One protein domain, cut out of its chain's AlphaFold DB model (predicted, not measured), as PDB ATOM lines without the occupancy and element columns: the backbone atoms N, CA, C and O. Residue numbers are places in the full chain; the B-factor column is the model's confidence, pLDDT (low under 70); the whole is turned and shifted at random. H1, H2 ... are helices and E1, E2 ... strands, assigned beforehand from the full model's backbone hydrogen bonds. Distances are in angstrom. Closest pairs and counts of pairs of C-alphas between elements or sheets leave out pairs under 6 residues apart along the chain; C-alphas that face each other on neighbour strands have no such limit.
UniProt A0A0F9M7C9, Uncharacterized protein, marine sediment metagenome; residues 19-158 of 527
ATOM      1  N   GLY A  19       9.024  38.727 -34.526       84.62
ATOM      2  CA  GLY A  19       9.984  37.849 -33.886       84.62
ATOM      3  C   GLY A  19      11.027  38.630 -33.102       84.62
ATOM      4  O   GLY A  19      11.227  39.830 -33.270       84.62
ATOM      5  N   LEU A  20      11.729  37.904 -32.244       85.06
ATOM      6  CA  LEU A  20      12.796  38.421 -31.386       85.06
ATOM      7  C   LEU A  20      14.185  37.994 -31.866       85.06
ATOM      8  O   LEU A  20      15.148  37.991 -31.101       85.06
ATOM      9  N   GLY A  21      14.264  37.540 -33.117       80.50
ATOM     10  CA  GLY A  21      15.454  36.965 -33.725       80.50
ATOM     11  C   GLY A  21      16.010  35.754 -32.977       80.50
ATOM     12  O   GLY A  21      17.221  35.631 -32.780       80.50
ATOM     13  N   ARG A  22      15.120  34.834 -32.586       79.25
ATOM     14  CA  ARG A  22      15.430  33.525 -32.001       79.25
ATOM     15  C   ARG A  22      16.311  33.572 -30.738       79.25
ATOM     16  O   ARG A  22      15.834  33.835 -29.638       79.25
ATOM     17  N   SER A  23      17.595  33.248 -30.885       70.81
ATOM     18  CA  SER A  23      18.505  32.653 -29.888       70.81
ATOM     19  C   SER A  23      18.839  33.512 -28.667       70.81
ATOM     20  O   SER A  23      19.433  33.004 -27.719       70.81
ATOM     21  N   GLN A  24      18.512  34.801 -28.705       81.12
ATOM     22  CA  GLN A  24      18.848  35.761 -27.652       81.12
ATOM     23  C   GLN A  24      17.624  36.447 -27.045       81.12
ATOM     24  O   GLN A  24      17.781  37.394 -26.277       81.12
ATOM     25  N   GLY A  25      16.410  36.003 -27.395       80.00
ATOM     26  CA  GLY A  25      15.172  36.567 -26.856       80.00
ATOM     27  C   GLY A  25      15.145  38.089 -26.975       80.00
ATOM     28  O   GLY A  25      14.923  38.756 -25.970       80.00
ATOM     29  N   GLY A  26      15.467  38.609 -28.166       85.75
ATOM     30  CA  GLY A  26      15.454  40.031 -28.507       85.75
ATOM     31  C   GLY A  26      16.728  40.798 -28.174       85.75
ATOM     32  O   GLY A  26      16.764  41.994 -28.421       85.75
ATOM     33  N   LYS A  27      17.760  40.161 -27.616       85.06
ATOM     34  CA  LYS A  27      19.018  40.824 -27.234       85.06
ATOM     35  C   LYS A  27      20.121  40.608 -28.255       85.06
ATOM     36  O   LYS A  27      20.109  39.630 -28.997       85.06
ATOM     37  N   GLY A  28      21.151  41.441 -28.195       84.75
ATOM     38  CA  GLY A  28      22.312  41.286 -29.057       84.75
ATOM     39  C   GLY A  28      22.072  41.815 -30.463       84.75
ATOM     40  O   GLY A  28      20.973  42.218 -30.825       84.75
ATOM     41  N   THR A  29      23.123  41.824 -31.273       88.25
ATOM     42  CA  THR A  29      23.061  42.352 -32.638       88.25
ATOM     43  C   THR A  29      22.845  41.240 -33.661       88.25
ATOM     44  O   THR A  29      23.166  40.073 -33.421       88.25
ATOM     45  N   ARG A  30      22.310  41.613 -34.825       91.50
ATOM     46  CA  ARG A  30      22.189  40.738 -36.000       91.50
ATOM     47  C   ARG A  30      23.552  40.586 -36.675       91.50
ATOM     48  O   ARG A  30      24.295  41.561 -36.793       91.50
ATOM     49  N   GLY A  31      23.846  39.394 -37.180       93.06
ATOM     50  CA  GLY A  31      24.926  39.190 -38.138       93.06
ATOM     51  C   GLY A  31      24.613  39.902 -39.450       93.06
ATOM     52  O   GLY A  31      23.452  39.968 -39.866       93.06
ATOM     53  N   VAL A  32      25.639  40.447 -40.102       95.06
ATOM     54  CA  VAL A  32      25.482  41.271 -41.304       95.06
ATOM     55  C   VAL A  32      26.566  40.991 -42.339       95.06
ATOM     56  O   VAL A  32      27.741  40.848 -42.005       95.06
ATOM     57  N   SER A  33      26.168  40.985 -43.612       95.06
ATOM     58  CA  SER A  33      27.063  41.074 -44.766       95.06
ATOM     59  C   SER A  33      26.826  42.401 -45.478       95.06
ATOM     60  O   SER A  33      25.689  42.746 -45.805       95.06
ATOM     61  N   ILE A  34      27.893  43.166 -45.691       93.12
ATOM     62  CA  ILE A  34      27.861  44.515 -46.259       93.12
ATOM     63  C   ILE A  34      28.657  44.512 -47.559       93.12
ATOM     64  O   ILE A  34      29.859  44.238 -47.540       93.12
ATOM     65  N   GLY A  35      28.013  44.863 -48.672       91.06
ATOM     66  CA  GLY A  35      28.707  45.124 -49.929       91.06
ATOM     67  C   GLY A  35      29.640  46.325 -49.783       91.06
ATOM     68  O   GLY A  35      29.257  47.360 -49.230       91.06
ATOM     69  N   THR A  36      30.886  46.185 -50.232       86.69
ATOM     70  CA  THR A  36      31.875  47.266 -50.171       86.69
ATOM     71  C   THR A  36      32.222  47.839 -51.539       86.69
ATOM     72  O   THR A  36      33.029  48.748 -51.605       86.69
ATOM     73  N   ALA A  37      31.646  47.389 -52.646       85.62
ATOM     74  CA  ALA A  37      31.690  48.198 -53.869       85.62
ATOM     75  C   ALA A  37      30.472  49.131 -53.934       85.62
ATOM     76  O   ALA A  37      29.445  48.823 -53.339       85.62
ATOM     77  N   ASP A  38      30.613  50.268 -54.623       84.94
ATOM     78  CA  ASP A  38      29.533  51.236 -54.850       84.94
ATOM     79  C   ASP A  38      28.790  50.869 -56.148       84.94
ATOM     80  O   ASP A  38      29.376  50.999 -57.227       84.94
ATOM     81  N   PRO A  39      27.549  50.359 -56.076       80.50
ATOM     82  CA  PRO A  39      26.776  49.980 -57.243       80.50
ATOM     83  C   PRO A  39      25.992  51.157 -57.858       80.50
ATOM     84  O   PRO A  39      25.315  50.943 -58.859       80.50
ATOM     85  N   GLY A  40      26.083  52.376 -57.306       78.19
ATOM     86  CA  GLY A  40      25.313  53.544 -57.758       78.19
ATOM     87  C   GLY A  40      23.860  53.576 -57.254       78.19
ATOM     88  O   GLY A  40      23.451  52.759 -56.424       78.19
ATOM     89  N   ASP A  41      23.079  54.534 -57.763       72.19
ATOM     90  CA  ASP A  41      21.637  54.704 -57.506       72.19
ATOM     91  C   ASP A  41      20.733  54.101 -58.594       72.19
ATOM     92  O   ASP A  41      19.511  54.229 -58.532       72.19
ATOM     93  N   GLU A  42      21.328  53.428 -59.579       75.31
ATOM     94  CA  GLU A  42      20.638  52.711 -60.647       75.31
ATOM     95  C   GLU A  42      21.316  51.360 -60.895       75.31
ATOM     96  O   GLU A  42      22.476  51.281 -61.296       75.31
ATOM     97  N   ILE A  43      20.576  50.269 -60.694       81.19
ATOM     98  CA  ILE A  43      21.106  48.908 -60.791       81.19
ATOM     99  C   ILE A  43      20.716  48.273 -62.128       81.19
ATOM    100  O   ILE A  43      19.572  48.354 -62.573       81.19
ATOM    101  N   THR A  44      21.660  47.583 -62.771       83.56
ATOM    102  CA  THR A  44      21.377  46.753 -63.953       83.56
ATOM    103  C   THR A  44      21.625  45.282 -63.645       83.56
ATOM    104  O   THR A  44      22.764  44.865 -63.453       83.56
ATOM    105  N   ILE A  45      20.560  44.479 -63.649       83.38
ATOM    106  CA  ILE A  45      20.613  43.028 -63.431       83.38
ATOM    107  C   ILE A  45      20.329  42.326 -64.761       83.38
ATOM    108  O   ILE A  45      19.234  42.423 -65.314       83.38
ATOM    109  N   GLY A  46      21.317  41.603 -65.285       80.31
ATOM    110  CA  GLY A  46      21.177  40.817 -66.509       80.31
ATOM    111  C   GLY A  46      20.431  39.490 -66.295       80.31
ATOM    112  O   GLY A  46      20.440  38.945 -65.192       80.31
ATOM    113  N   PRO A  47      19.845  38.900 -67.355       77.06
ATOM    114  CA  PRO A  47      19.110  37.629 -67.275       77.06
ATOM    115  C   PRO A  47      19.991  36.429 -66.879       77.06
ATOM    116  O   PRO A  47      19.481  35.391 -66.468       77.06
ATOM    117  N   THR A  48      21.312  36.567 -67.002       85.12
ATOM    118  CA  THR A  48      22.320  35.561 -66.640       85.12
ATOM    119  C   THR A  48      23.201  36.000 -65.468       85.12
ATOM    120  O   THR A  48      24.169  35.322 -65.153       85.12
ATOM    121  N   THR A  49      22.887  37.112 -64.799       88.19
ATOM    122  CA  THR A  49      23.621  37.632 -63.627       88.19
ATOM    123  C   THR A  49      22.644  38.009 -62.515       88.19
ATOM    124  O   THR A  49      22.739  39.079 -61.916       88.19
ATOM    125  N   ASN A  50      21.644  37.160 -62.294       87.81
ATOM    126  CA  ASN A  50      20.485  37.438 -61.454       87.81
ATOM    127  C   ASN A  50      20.367  36.504 -60.247       87.81
ATOM    128  O   ASN A  50      19.292  36.403 -59.675       87.81
ATOM    129  N   ARG A  51      21.418  35.787 -59.848       92.81
ATOM    130  CA  ARG A  51      21.373  34.892 -58.681       92.81
ATOM    131  C   ARG A  51      22.217  35.420 -57.536       92.81
ATOM    132  O   ARG A  51      23.418  35.634 -57.691       92.81
ATOM    133  N   LEU A  52      21.620  35.573 -56.366       93.44
ATOM    134  CA  LEU A  52      22.345  35.909 -55.148       93.44
ATOM    135  C   LEU A  52      22.413  34.671 -54.254       93.44
ATOM    136  O   LEU A  52      21.385  34.100 -53.893       93.44
ATOM    137  N   HIS A  53      23.631  34.231 -53.943       92.62
ATOM    138  CA  HIS A  53      23.882  33.061 -53.102       92.62
ATOM    139  C   HIS A  53      24.223  33.552 -51.700       92.62
ATOM    140  O   HIS A  53      25.149  34.348 -51.527       92.62
ATOM    141  N   ILE A  54      23.450  33.103 -50.717       92.75
ATOM    142  CA  ILE A  54      23.507  33.594 -49.340       92.75
ATOM    143  C   ILE A  54      23.554  32.383 -48.413       92.75
ATOM    144  O   ILE A  54      22.852  31.396 -48.632       92.75
ATOM    145  N   SER A  55      24.364  32.469 -47.366       92.69
ATOM    146  CA  SER A  55      24.305  31.588 -46.208       92.69
ATOM    147  C   SER A  55      23.969  32.413 -44.972       92.69
ATOM    148  O   SER A  55      24.503  33.510 -44.806       92.69
ATOM    149  N   MET A  56      23.085  31.892 -44.124       91.56
ATOM    150  CA  MET A  56      22.685  32.515 -42.866       91.56
ATOM    151  C   MET A  56      22.827  31.525 -41.721       91.56
ATOM    152  O   MET A  56      22.304  30.412 -41.788       91.56
ATOM    153  N   ASP A  57      23.532  31.935 -40.669       91.50
ATOM    154  CA  ASP A  57      23.698  31.170 -39.427       91.50
ATOM    155  C   ASP A  57      24.155  29.717 -39.664       91.50
ATOM    156  O   ASP A  57      23.652  28.766 -39.063       91.50
ATOM    157  N   GLY A  58      25.080  29.532 -40.613       87.00
ATOM    158  CA  GLY A  58      25.606  28.223 -41.014       87.00
ATOM    159  C   GLY A  58      24.694  27.388 -41.924       87.00
ATOM    160  O   GLY A  58      25.130  26.341 -42.400       87.00
ATOM    161  N   ASP A  59      23.468  27.830 -42.223       89.25
ATOM    162  CA  ASP A  59      22.637  27.241 -43.279       89.25
ATOM    163  C   ASP A  59      22.956  27.917 -44.610       89.25
ATOM    164  O   ASP A  59      22.837  29.135 -44.762       89.25
ATOM    165  N   SER A  60      23.406  27.143 -45.593       80.88
ATOM    166  CA  SER A  60      23.577  27.642 -46.956       80.88
ATOM    167  C   SER A  60      22.238  27.570 -47.685       80.88
ATOM    168  O   SER A  60      21.662  26.494 -47.860       80.88
ATOM    169  N   GLY A  61      21.726  28.727 -48.108       67.19
ATOM    170  CA  GLY A  61      20.584  28.788 -49.013       67.19
ATOM    171  C   GLY A  61      20.983  28.307 -50.415       67.19
ATOM    172  O   GLY A  61      22.166  28.339 -50.755       67.19
ATOM    173  N   PRO A  62      20.028  27.863 -51.254       72.00
ATOM    174  CA  PRO A  62      20.325  27.497 -52.636       72.00
ATOM    175  C   PRO A  62      20.782  28.728 -53.435       72.00
ATOM    176  O   PRO A  62      21.927  28.784 -53.864       72.00
ATOM    177  N   TYR A  63      19.896  29.710 -53.619       87.75
ATOM    178  CA  TYR A  63      20.122  31.078 -54.111       87.75
ATOM    179  C   TYR A  63      18.754  31.769 -54.235       87.75
ATOM    180  O   TYR A  63      17.740  31.091 -54.405       87.75
ATOM    181  N   VAL A  64      18.714  33.102 -54.243       89.44
ATOM    182  CA  VAL A  64      17.533  33.869 -54.678       89.44
ATOM    183  C   VAL A  64      17.733  34.366 -56.109       89.44
ATOM    184  O   VAL A  64      18.826  34.801 -56.475       89.44
ATOM    185  N   THR A  65      16.697  34.265 -56.947       88.12
ATOM    186  CA  THR A  65      16.745  34.750 -58.339       88.12
ATOM    187  C   THR A  65      16.132  36.140 -58.413       88.12
ATOM    188  O   THR A  65      14.917  36.275 -58.343       88.12
ATOM    189  N   LEU A  66      16.963  37.163 -58.556       84.19
ATOM    190  CA  LEU A  66      16.597  38.572 -58.649       84.19
ATOM    191  C   LEU A  66      15.890  38.888 -59.966       84.19
ATOM    192  O   LEU A  66      16.076  38.200 -60.978       84.19
ATOM    193  N   TYR A  67      15.092  39.950 -59.966       75.38
ATOM    194  CA  TYR A  67      14.521  40.448 -61.210       75.38
ATOM    195  C   TYR A  67      15.593  41.077 -62.100       75.38
ATOM    196  O   TYR A  67      16.426  41.856 -61.647       75.38
ATOM    197  N   SER A  68      15.567  40.730 -63.387       73.75
ATOM    198  CA  SER A  68      16.420  41.357 -64.393       73.75
ATOM    199  C   SER A  68      15.794  42.652 -64.903       73.75
ATOM    200  O   SER A  68      14.594  42.693 -65.170       73.75
ATOM    201  N   GLY A  69      16.614  43.672 -65.118       68.31
ATOM    202  CA  GLY A  69      16.189  44.980 -65.601       68.31
ATOM    203  C   GLY A  69      17.362  45.948 -65.706       68.31
ATOM    204  O   GLY A  69      18.472  45.642 -65.270       68.31
ATOM    205  N   SER A  70      17.116  47.104 -66.314       70.81
ATOM    206  CA  SER A  70      18.050  48.236 -66.362       70.81
ATOM    207  C   SER A  70      17.454  49.424 -65.615       70.81
ATOM    208  O   SER A  70      16.236  49.584 -65.665       70.81
ATOM    209  N   ALA A  71      18.303  50.247 -64.993       68.94
ATOM    210  CA  ALA A  71      17.897  51.399 -64.182       68.94
ATOM    211  C   ALA A  71      16.912  51.022 -63.059       68.94
ATOM    212  O   ALA A  71      15.858  51.634 -62.898       68.94
ATOM    213  N   LEU A  72      17.241  49.959 -62.320       70.62
ATOM    214  CA  LEU A  72      16.455  49.514 -61.177       70.62
ATOM    215  C   LEU A  72      16.774  50.360 -59.943       70.62
ATOM    216  O   LEU A  72      17.951  50.565 -59.642       70.62
ATOM    217  N   ASP A  73      15.749  50.782 -59.203       72.44
ATOM    218  CA  ASP A  73      15.939  51.453 -57.914       72.44
ATOM    219  C   ASP A  73      16.597  50.478 -56.908       72.44
ATOM    220  O   ASP A  73      16.058  49.394 -56.648       72.44
ATOM    221  N   PRO A  74      17.757  50.817 -56.314       78.31
ATOM    222  CA  PRO A  74      18.433  49.950 -55.358       78.31
ATOM    223  C   PRO A  74      17.587  49.588 -54.129       78.31
ATOM    224  O   PRO A  74      17.721  48.488 -53.592       78.31
ATOM    225  N   ARG A  75      16.696  50.479 -53.681       77.56
ATOM    226  CA  ARG A  75      15.796  50.246 -52.538       77.56
ATOM    227  C   ARG A  75      14.772  49.168 -52.878       77.56
ATOM    228  O   ARG A  75      14.495  48.306 -52.047       77.56
ATOM    229  N   PHE A  76      14.285  49.160 -54.118       74.19
ATOM    230  CA  PHE A  76      13.446  48.079 -54.629       74.19
ATOM    231  C   PHE A  76      14.225  46.767 -54.737       74.19
ATOM    232  O   PHE A  76      13.738  45.726 -54.311       74.19
ATOM    233  N   VAL A  77      15.460  46.793 -55.248       79.75
ATOM    234  CA  VAL A  77      16.291  45.580 -55.327       79.75
ATOM    235  C   VAL A  77      16.530  44.983 -53.933       79.75
ATOM    236  O   VAL A  77      16.489  43.765 -53.771       79.75
ATOM    237  N   ALA A  78      16.732  45.817 -52.910       85.38
ATOM    238  CA  ALA A  78      16.879  45.362 -51.528       85.38
ATOM    239  C   ALA A  78      15.592  44.701 -51.002       85.38
ATOM    240  O   ALA A  78      15.649  43.652 -50.354       85.38
ATOM    241  N   ARG A  79      14.426  45.258 -51.338       79.31
ATOM    242  CA  ARG A  79      13.127  44.644 -51.040       79.31
ATOM    243  C   ARG A  79      12.951  43.297 -51.745       79.31
ATOM    244  O   ARG A  79      12.657  42.314 -51.077       79.31
ATOM    245  N   ASP A  80      13.228  43.225 -53.047       80.19
ATOM    246  CA  ASP A  80      13.141  41.988 -53.837       80.19
ATOM    247  C   ASP A  80      13.999  40.864 -53.232       80.19
ATOM    248  O   ASP A  80      13.577  39.712 -53.123       80.19
ATOM    249  N   ILE A  81      15.213  41.203 -52.787       89.38
ATOM    250  CA  ILE A  81      16.081  40.262 -52.073       89.38
ATOM    251  C   ILE A  81      15.409  39.798 -50.775       89.38
ATOM    252  O   ILE A  81      15.403  38.599 -50.506       89.38
ATOM    253  N   THR A  82      14.847  40.718 -49.991       89.06
ATOM    254  CA  THR A  82      14.172  40.429 -48.714       89.06
ATOM    255  C   THR A  82      13.014  39.455 -48.888       89.06
ATOM    256  O   THR A  82      13.051  38.360 -48.327       89.06
ATOM    257  N   GLU A  83      12.063  39.770 -49.762       82.00
ATOM    258  CA  GLU A  83      10.907  38.910 -50.020       82.00
ATOM    259  C   GLU A  83      11.317  37.528 -50.529       82.00
ATOM    260  O   GLU A  83      10.747  36.507 -50.145       82.00
ATOM    261  N   LYS A  84      12.335  37.457 -51.394       85.62
ATOM    262  CA  LYS A  84      12.816  36.172 -51.910       85.62
ATOM    263  C   LYS A  84      13.547  35.350 -50.861       85.62
ATOM    264  O   LYS A  84      13.526  34.129 -50.979       85.62
ATOM    265  N   MET A  85      14.180  35.976 -49.865       90.19
ATOM    266  CA  MET A  85      14.755  35.264 -48.718       90.19
ATOM    267  C   MET A  85      13.651  34.646 -47.856       90.19
ATOM    268  O   MET A  85      13.768  33.473 -47.502       90.19
ATOM    269  N   HIS A  86      12.563  35.379 -47.597       86.69
ATOM    270  CA  HIS A  86      11.403  34.855 -46.862       86.69
ATOM    271  C   HIS A  86      10.735  33.697 -47.619       86.69
ATOM    272  O   HIS A  86      10.412  32.662 -47.044       86.69
ATOM    273  N   ASN A  87      10.633  33.813 -48.945       82.44
ATOM    274  CA  ASN A  87      10.010  32.813 -49.816       82.44
ATOM    275  C   ASN A  87      10.888  31.596 -50.159       82.44
ATOM    276  O   ASN A  87      10.528  30.799 -51.029       82.44
ATOM    277  N   LEU A  88      12.029  31.391 -49.494       84.31
ATOM    278  CA  LEU A  88      12.859  30.197 -49.720       84.31
ATOM    279  C   LEU A  88      12.197  28.889 -49.249       84.31
ATOM    280  O   LEU A  88      12.760  27.814 -49.471       84.31
ATOM    281  N   GLY A  89      11.031  28.957 -48.594       75.56
ATOM    282  CA  GLY A  89      10.292  27.785 -48.110       75.56
ATOM    283  C   GLY A  89      10.988  27.075 -46.949       75.56
ATOM    284  O   GLY A  89      10.773  25.885 -46.725       75.56
ATOM    285  N   LYS A  90      11.863  27.793 -46.237       80.88
ATOM    286  CA  LYS A  90      12.621  27.276 -45.092       80.88
ATOM    287  C   LYS A  90      11.779  27.242 -43.814       80.88
ATOM    288  O   LYS A  90      12.040  26.373 -42.986       80.88
ATOM    289  N   ALA A  91      10.789  28.137 -43.689       82.44
ATOM    290  CA  ALA A  91       9.937  28.304 -42.507       82.44
ATOM    291  C   ALA A  91      10.768  28.404 -41.213       82.44
ATOM    292  O   ALA A  91      10.562  27.663 -40.251       82.44
ATOM    293  N   ASP A  92      11.775  29.278 -41.229       87.75
ATOM    294  CA  ASP A  92      12.728  29.443 -40.132       87.75
ATOM    295  C   ASP A  92      13.044  30.928 -39.963       87.75
ATOM    296  O   ASP A  92      13.428  31.581 -40.932       87.75
ATOM    297  N   GLU A  93      12.944  31.444 -38.730       86.75
ATOM    298  CA  GLU A  93      13.171  32.862 -38.411       86.75
ATOM    299  C   GLU A  93      14.467  33.425 -38.999       86.75
ATOM    300  O   GLU A  93      14.501  34.597 -39.361       86.75
ATOM    301  N   ARG A  94      15.527  32.612 -39.134       89.75
ATOM    302  CA  ARG A  94      16.795  33.069 -39.721       89.75
ATOM    303  C   ARG A  94      16.617  33.620 -41.135       89.75
ATOM    304  O   ARG A  94      17.293  34.581 -41.482       89.75
ATOM    305  N   TRP A  95      15.714  33.019 -41.911       90.00
ATOM    306  CA  TRP A  95      15.384  33.391 -43.283       90.00
ATOM    307  C   TRP A  95      14.147  34.281 -43.320       90.00
ATOM    308  O   TRP A  95      14.198  35.335 -43.939       90.00
ATOM    309  N   ASP A  96      13.084  33.904 -42.607       88.00
ATOM    310  CA  ASP A  96      11.789  34.593 -42.585       88.00
ATOM    311  C   ASP A  96      11.862  36.017 -42.012       88.00
ATOM    312  O   ASP A  96      11.013  36.842 -42.324       88.00
ATOM    313  N   HIS A  97      12.851  36.313 -41.163       89.69
ATOM    314  CA  HIS A  97      13.084  37.652 -40.604       89.69
ATOM    315  C   HIS A  97      14.388  38.284 -41.118       89.69
ATOM    316  O   HIS A  97      14.841  39.317 -40.612       89.69
ATOM    317  N   ALA A  98      15.046  37.664 -42.103       91.75
ATOM    318  CA  ALA A  98      16.202  38.268 -42.750       91.75
ATOM    319  C   ALA A  98      15.782  39.519 -43.517       91.75
ATOM    320  O   ALA A  98      14.707  39.557 -44.104       91.75
ATOM    321  N   VAL A  99      16.639  40.538 -43.541       91.94
ATOM    322  CA  VAL A  99      16.336  41.796 -44.236       91.94
ATOM    323  C   VAL A  99      17.532  42.219 -45.061       91.94
ATOM    324  O   VAL A  99      18.657  42.277 -44.559       91.94
ATOM    325  N   CYS A 100      17.288  42.564 -46.319       92.31
ATOM    326  CA  CYS A 100      18.225  43.317 -47.125       92.31
ATOM    327  C   CYS A 100      17.826  44.796 -47.128       92.31
ATOM    328  O   CYS A 100      16.690  45.158 -47.419       92.31
ATOM    329  N   LYS A 101      18.782  45.660 -46.794       88.88
ATOM    330  CA  LYS A 101      18.641  47.113 -46.844       88.88
ATOM    331  C   LYS A 101      19.591  47.682 -47.873       88.88
ATOM    332  O   LYS A 101      20.718  47.206 -48.020       88.88
ATOM    333  N   TRP A 102      19.153  48.749 -48.515       87.06
ATOM    334  CA  TRP A 102      20.047  49.655 -49.204       87.06
ATOM    335  C   TRP A 102      20.327  50.861 -48.302       87.06
ATOM    336  O   TRP A 102      19.418  51.390 -47.662       87.06
ATOM    337  N   GLU A 103      21.587  51.269 -48.224       83.00
ATOM    338  CA  GLU A 103      22.026  52.454 -47.491       83.00
ATOM    339  C   GLU A 103      22.877  53.337 -48.404       83.00
ATOM    340  O   GLU A 103      23.757  52.836 -49.110       83.00
ATOM    341  N   ASN A 104      22.674  54.652 -48.309       78.75
ATOM    342  CA  ASN A 104      23.616  55.653 -48.797       78.75
ATOM    343  C   ASN A 104      24.395  56.200 -47.601       78.75
ATOM    344  O   ASN A 104      23.881  57.008 -46.826       78.75
ATOM    345  N   VAL A 105      25.606  55.680 -47.403       70.31
ATOM    346  CA  VAL A 105      26.469  56.051 -46.279       70.31
ATOM    347  C   VAL A 105      27.902  56.125 -46.763       70.31
ATOM    348  O   VAL A 105      28.396  55.217 -47.434       70.31
ATOM    349  N   THR A 106      28.615  57.157 -46.332       64.38
ATOM    350  CA  THR A 106      30.048  57.243 -46.585       64.38
ATOM    351  C   THR A 106      30.856  56.572 -45.468       64.38
ATOM    352  O   THR A 106      30.529  56.679 -44.292       64.38
ATOM    353  N   ILE A 107      31.918  55.842 -45.826       58.16
ATOM    354  CA  ILE A 107      32.781  55.114 -44.883       58.16
ATOM    355  C   ILE A 107      34.131  55.826 -44.832       58.16
ATOM    356  O   ILE A 107      34.758  55.984 -45.875       58.16
ATOM    357  N   ALA A 108      34.587  56.206 -43.636       47.12
ATOM    358  CA  ALA A 108      35.873  56.875 -43.443       47.12
ATOM    359  C   ALA A 108      37.034  56.122 -44.134       47.12
ATOM    360  O   ALA A 108      37.197  54.912 -43.954       47.12
ATOM    361  N   GLY A 109      37.847  56.837 -44.922       56.66
ATOM    362  CA  GLY A 109      38.978  56.284 -45.676       56.66
ATOM    363  C   GLY A 109      39.150  56.944 -47.049       56.66
ATOM    364  O   GLY A 109      38.769  58.086 -47.253       56.66
ATOM    365  N   THR A 110      39.724  56.233 -48.022       45.19
ATOM    366  CA  THR A 110      39.968  56.741 -49.395       45.19
ATOM    367  C   THR A 110      38.698  56.815 -50.261       45.19
ATOM    368  O   THR A 110      38.784  57.051 -51.462       45.19
ATOM    369  N   ILE A 111      37.519  56.538 -49.699       46.94
ATOM    370  CA  ILE A 111      36.304  56.278 -50.473       46.94
ATOM    371  C   ILE A 111      35.237  57.285 -50.093       46.94
ATOM    372  O   ILE A 111      34.728  57.294 -48.981       46.94
ATOM    373  N   THR A 112      34.913  58.130 -51.063       56.03
ATOM    374  CA  THR A 112      34.271  59.424 -50.833       56.03
ATOM    375  C   THR A 112      32.742  59.357 -50.764       56.03
ATOM    376  O   THR A 112      32.150  60.356 -50.379       56.03
ATOM    377  N   LYS A 113      32.121  58.219 -51.132       62.38
ATOM    378  CA  LYS A 113      30.678  57.879 -51.086       62.38
ATOM    379  C   LYS A 113      30.498  56.374 -51.310       62.38
ATOM    380  O   LYS A 113      31.321  55.783 -52.010       62.38
ATOM    381  N   ARG A 114      29.457  55.757 -50.730       70.12
ATOM    382  CA  ARG A 114      29.013  54.408 -51.122       70.12
ATOM    383  C   ARG A 114      27.498  54.250 -51.015       70.12
ATOM    384  O   ARG A 114      26.940  54.266 -49.918       70.12
ATOM    385  N   ASN A 115      26.868  53.952 -52.145       82.12
ATOM    386  CA  ASN A 115      25.627  53.190 -52.146       82.12
ATOM    387  C   ASN A 115      25.990  51.741 -51.793       82.12
ATOM    388  O   ASN A 115      27.029  51.241 -52.224       82.12
ATOM    389  N   ARG A 116      25.211  51.053 -50.959       86.81
ATOM    390  CA  ARG A 116      25.534  49.659 -50.614       86.81
ATOM    391  C   ARG A 116      24.325  48.865 -50.170       86.81
ATOM    392  O   ARG A 116      23.435  49.376 -49.494       86.81
ATOM    393  N   PHE A 117      24.370  47.577 -50.478       92.69
ATOM    394  CA  PHE A 117      23.441  46.590 -49.953       92.69
ATOM    395  C   PHE A 117      23.991  45.977 -48.667       92.69
ATOM    396  O   PHE A 117      25.182  45.669 -48.556       92.69
ATOM    397  N   LYS A 118      23.107  45.782 -47.693       93.31
ATOM    398  CA  LYS A 118      23.399  45.142 -46.411       93.31
ATOM    399  C   LYS A 118      22.369  44.070 -46.157       93.31
ATOM    400  O   LYS A 118      21.180  44.355 -46.204       93.31
ATOM    401  N   ILE A 119      22.819  42.855 -45.891       95.25
ATOM    402  CA  ILE A 119      21.942  41.727 -45.585       95.25
ATOM    403  C   ILE A 119      22.153  41.368 -44.129       95.25
ATOM    404  O   ILE A 119      23.274  41.056 -43.731       95.25
ATOM    405  N   TYR A 120      21.079  41.423 -43.355       94.19
ATOM    406  CA  TYR A 120      21.051  41.032 -41.957       94.19
ATOM    407  C   TYR A 120      20.371  39.674 -41.801       94.19
ATOM    408  O   TYR A 120      19.324  39.431 -42.406       94.19
ATOM    409  N   SER A 121      20.932  38.819 -40.947       92.94
ATOM    410  CA  SER A 121      20.315  37.544 -40.565       92.94
ATOM    411  C   SER A 121      19.035  37.809 -39.779       92.94
ATOM    412  O   SER A 121      18.938  38.817 -39.078       92.94
ATOM    413  N   GLY A 122      18.032  36.943 -39.888       90.75
ATOM    414  CA  GLY A 122      16.823  37.032 -39.073       90.75
ATOM    415  C   GLY A 122      17.032  36.695 -37.594       90.75
ATOM    416  O   GLY A 122      16.119  36.900 -36.804       90.75
ATOM    417  N   THR A 123      18.218  36.218 -37.196       91.12
ATOM    418  CA  THR A 123      18.555  35.930 -35.793       91.12
ATOM    419  C   THR A 123      19.405  37.021 -35.138       91.12
ATOM    420  O   THR A 123      19.987  37.875 -35.806       91.12
ATOM    421  N   LEU A 124      19.502  36.968 -33.808       89.94
ATOM    422  CA  LEU A 124      20.364  37.816 -32.985       89.94
ATOM    423  C   LEU A 124      21.437  36.999 -32.252       89.94
ATOM    424  O   LEU A 124      21.289  35.795 -32.011       89.94
ATOM    425  N   GLY A 125      22.505  37.681 -31.838       88.94
ATOM    426  CA  GLY A 125      23.543  37.133 -30.968       88.94
ATOM    427  C   GLY A 125      24.744  36.543 -31.688       88.94
ATOM    428  O   GLY A 125      24.865  36.598 -32.905       88.94
ATOM    429  N   SER A 126      25.630  35.916 -30.913       88.69
ATOM    430  CA  SER A 126      26.911  35.364 -31.382       88.69
ATOM    431  C   SER A 126      26.801  34.256 -32.431       88.69
ATOM    432  O   SER A 126      27.758  34.014 -33.161       88.69
ATOM    433  N   ALA A 127      25.653  33.581 -32.519       87.69
ATOM    434  CA  ALA A 127      25.382  32.585 -33.554       87.69
ATOM    435  C   ALA A 127      24.892  33.210 -34.875       87.69
ATOM    436  O   ALA A 127      24.832  32.519 -35.891       87.69
ATOM    437  N   SER A 128      24.540  34.498 -34.862       92.75
ATOM    438  CA  SER A 128      24.009  35.194 -36.024       92.75
ATOM    439  C   SER A 128      25.128  35.554 -37.000       92.75
ATOM    440  O   SER A 128      26.138  36.155 -36.627       92.75
ATOM    441  N   SER A 129      24.965  35.193 -38.268       94.19
ATOM    442  CA  SER A 129      25.944  35.443 -39.327       94.19
ATOM    443  C   SER A 129      25.278  35.475 -40.696       94.19
ATOM    444  O   SER A 129      24.287  34.792 -40.944       94.19
ATOM    445  N   VAL A 130      25.851  36.260 -41.605       95.12
ATOM    446  CA  VAL A 130      25.456  36.274 -43.013       95.12
ATOM    447  C   VAL A 130      26.710  36.222 -43.859       95.12
ATOM    448  O   VAL A 130      27.613  37.038 -43.670       95.12
ATOM    449  N   THR A 131      26.726  35.313 -44.827       94.06
ATOM    450  CA  THR A 131      27.775  35.255 -45.838       94.06
ATOM    451  C   THR A 131      27.183  35.287 -47.236       94.06
ATOM    452  O   THR A 131      26.286  34.511 -47.561       94.06
ATOM    453  N   VAL A 132      27.705  36.169 -48.086       93.19
ATOM    454  CA  VAL A 132      27.309  36.264 -49.501       93.19
ATOM    455  C   VAL A 132      28.417  35.682 -50.366       93.19
ATOM    456  O   VAL A 132      29.550  36.160 -50.334       93.19
ATOM    457  N   VAL A 133      28.123  34.665 -51.172       88.69
ATOM    458  CA  VAL A 133      29.141  33.978 -51.987       88.69
ATOM    459  C   VAL A 133      28.883  34.127 -53.478       88.69
ATOM    460  O   VAL A 133      27.751  34.271 -53.934       88.69
ATOM    461  N   SER A 134      29.958  34.085 -54.262       86.56
ATOM    462  CA  SER A 134      29.850  33.993 -55.716       86.56
ATOM    463  C   SER A 134      29.420  32.585 -56.123       86.56
ATOM    464  O   SER A 134      29.837  31.596 -55.524       86.56
ATOM    465  N   GLY A 135      28.631  32.497 -57.189       86.69
ATOM    466  CA  GLY A 135      28.185  31.237 -57.778       86.69
ATOM    467  C   GLY A 135      27.866  31.401 -59.261       86.69
ATOM    468  O   GLY A 135      28.182  32.424 -59.871       86.69
ATOM    469  N   SER A 136      27.210  30.409 -59.862       89.44
ATOM    470  CA  SER A 136      26.732  30.526 -61.247       89.44
ATOM    471  C   SER A 136      25.705  31.654 -61.381       89.44
ATOM    472  O   SER A 136      24.825  31.780 -60.521       89.44
ATOM    473  N   ASN A 137      25.770  32.399 -62.487       88.12
ATOM    474  CA  ASN A 137      24.856  33.493 -62.829       88.12
ATOM    475  C   ASN A 137      24.721  34.558 -61.733       88.12
ATOM    476  O   ASN A 137      23.623  35.029 -61.441       88.12
ATOM    477  N   THR A 138      25.828  34.892 -61.070       90.81
ATOM    478  CA  THR A 138      25.774  35.651 -59.823       90.81
ATOM    479  C   THR A 138      25.499  37.148 -60.003       90.81
ATOM    480  O   THR A 138      26.040  37.784 -60.904       90.81
ATOM    481  N   ALA A 139      24.695  37.712 -59.100       92.12
ATOM    482  CA  ALA A 139      24.460  39.147 -58.945       92.12
ATOM    483  C   ALA A 139      25.454  39.823 -57.978       92.12
ATOM    484  O   ALA A 139      25.412  41.035 -57.798       92.12
ATOM    485  N   VAL A 140      26.370  39.060 -57.365       92.56
ATOM    486  CA  VAL A 140      27.314  39.536 -56.336       92.56
ATOM    487  C   VAL A 140      28.099  40.772 -56.770       92.56
ATOM    488  O   VAL A 140      28.244  41.703 -55.986       92.56
ATOM    489  N   ASN A 141      28.566  40.815 -58.020       89.50
ATOM    490  CA  ASN A 141      29.316  41.965 -58.529       89.50
ATOM    491  C   ASN A 141      28.432  43.206 -58.686       89.50
ATOM    492  O   ASN A 141      28.842  44.293 -58.300       89.50
ATOM    493  N   VAL A 142      27.225  43.027 -59.225       90.19
ATOM    494  CA  VAL A 142      26.267  44.112 -59.489       90.19
ATOM    495  C   VAL A 142      25.782  44.747 -58.187       90.19
ATOM    496  O   VAL A 142      25.610  45.954 -58.117       90.19
ATOM    497  N   LEU A 143      25.600  43.940 -57.142       92.31
ATOM    498  CA  LEU A 143      25.161  44.399 -55.822       92.31
ATOM    499  C   LEU A 143      26.319  44.847 -54.915       92.31
ATOM    500  O   LEU A 143      26.111  45.173 -53.749       92.31
ATOM    501  N   GLY A 144      27.548  44.825 -55.430       91.38
ATOM    502  CA  GLY A 144      28.740  45.288 -54.732       91.38
ATOM    503  C   GLY A 144      29.270  44.376 -53.621       91.38
ATOM    504  O   GLY A 144      30.031  44.839 -52.777       91.38
ATOM    505  N   PHE A 145      28.914  43.085 -53.624       92.88
ATOM    506  CA  PHE A 145      29.413  42.053 -52.698       92.88
ATOM    507  C   PHE A 145      30.685  41.333 -53.188       92.88
ATOM    508  O   PHE A 145      31.184  40.423 -52.519       92.88
ATOM    509  N   ASN A 146      31.221  41.710 -54.357       88.19
ATOM    510  CA  ASN A 146      32.507  41.207 -54.868       88.19
ATOM    511  C   ASN A 146      33.658  41.487 -53.891       88.19
ATOM    512  O   ASN A 146      34.567  40.677 -53.727       88.19
ATOM    513  N   THR A 147      33.568  42.627 -53.218       85.94
ATOM    514  CA  THR A 147      34.266  42.944 -51.981       85.94
ATOM    515  C   THR A 147      33.193  43.150 -50.924       85.94
ATOM    516  O   THR A 147      32.156  43.750 -51.206       85.94
ATOM    517  N   LYS A 148      33.392  42.613 -49.724       90.19
ATOM    518  CA  LYS A 148      32.379  42.664 -48.672       90.19
ATOM    519  C   LYS A 148      33.013  42.686 -47.293       90.19
ATOM    520  O   LYS A 148      34.127  42.200 -47.111       90.19
ATOM    521  N   SER A 149      32.276  43.238 -46.339       92.00
ATOM    522  CA  SER A 149      32.582  43.200 -44.913       92.00
ATOM    523  C   SER A 149      31.513  42.374 -44.217       92.00
ATOM    524  O   SER A 149      30.330  42.690 -44.325       92.00
ATOM    525  N   GLU A 150      31.925  41.335 -43.504       94.06
ATOM    526  CA  GLU A 150      31.022  40.436 -42.787       94.06
ATOM    527  C   GLU A 150      31.325  40.512 -41.298       94.06
ATOM    528  O   GLU A 150      32.473  40.366 -40.879       94.06
ATOM    529  N   THR A 151      30.285  40.759 -40.509       94.06
ATOM    530  CA  THR A 151      30.384  40.885 -39.057       94.06
ATOM    531  C   THR A 151      29.336  39.976 -38.437       94.06
ATOM    532  O   THR A 151      28.151  40.080 -38.760       94.06
ATOM    533  N   GLY A 152      29.766  39.069 -37.559       92.69
ATOM    534  CA  GLY A 152      28.848  38.249 -36.770       92.69
ATOM    535  C   GLY A 152      28.056  39.093 -35.772       92.69
ATOM    536  O   GLY A 152      28.492  40.175 -35.373       92.69
ATOM    537  N   GLY A 153      26.894  38.594 -35.363       89.94
ATOM    538  CA  GLY A 153      26.135  39.201 -34.277       89.94
ATOM    539  C   GLY A 153      26.888  39.106 -32.947       89.94
ATOM    540  O   GLY A 153      27.776  38.273 -32.759       89.94
ATOM    541  N   SER A 154      26.536  39.969 -32.000       87.06
ATOM    542  CA  SER A 154      27.090  39.980 -30.644       87.06
ATOM    543  C   SER A 154      26.013  39.615 -29.634       87.06
ATOM    544  O   SER A 154      24.895  40.102 -29.742       87.06
ATOM    545  N   ALA A 155      26.340  38.775 -28.649       76.69
ATOM    546  CA  ALA A 155      25.432  38.406 -27.556       76.69
ATOM    547  C   ALA A 155      25.608  39.269 -26.290       76.69
ATOM    548  O   ALA A 155      24.803  39.175 -25.372       76.69
ATOM    549  N   THR A 156      26.660  40.091 -26.207       68.00
ATOM    550  CA  THR A 156      27.068  40.769 -24.961       68.00
ATOM    551  C   THR A 156      26.596  42.219 -24.872       68.00
ATOM    552  O   THR A 156      27.240  43.022 -24.202       68.00
ATOM    553  N   SER A 157      25.538  42.598 -25.590       67.31
ATOM    554  CA  SER A 157      25.090  43.996 -25.614       67.31
ATOM    555  C   SER A 157      24.379  44.428 -24.328       67.31
ATOM    556  O   SER A 157      24.380  45.618 -24.039       67.31
ATOM    557  N   ASN A 158      23.809  43.489 -23.556       77.75
ATOM    558  CA  ASN A 158      22.930  43.801 -22.423       77.75
ATOM    559  C   ASN A 158      23.369  43.085 -21.141       77.75
ATOM    560  O   ASN A 158      23.841  41.946 -21.191       77.75
TER     561      ASN A 158
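What this domain is: This is residues 19 to 158 of the 527 residues of an uncharacterized protein of marine sediment metagenome (UniProt A0A0F9M7C9). With little regular structure, this is a partly face-to-face sandwich: the antiparallel sheet E5-E6-E1-E8 and the antiparallel pair E3-E7, with H1 covering E5 and the antiparallel pair E2-E4 at one end. The printed part has 140 residues, with eight named strands and, between E4 and E5, helices H1 and H2; under half of the residues are in these, class mixed. It is compact: radius of gyration of the C-alphas 14.6 A, spans 42 by 38 by 22 A.

How they stand to each other: E1, residues 32 to 35, neighbours E6, 115 to 120; N 33 and O 119 are 2.9 A apart. E3, 51 to 56, neighbours E7, 130 to 133; N 55 and O 131 are 2.8 A apart. H1, 74 to 86, with every O i to N i+4 pair within hydrogen-bond range, lies over E5, 99 to 104, making two layers, helix on sheet.

Where its parts are: E2 is residues 43 to 45, E4 69 to 72, H2 93 to 96, E8 148 to 151. H1 spans 18.7 A from C-alpha 74 (18.433, 49.950, -55.358) to C-alpha 86 (11.403, 34.855, -46.862).

The domain as a whole: The printed part has no cut; links E3 to E4 and E7 to E8 are long. Confidence is under 70 at 13 residues, among them 106 to 113.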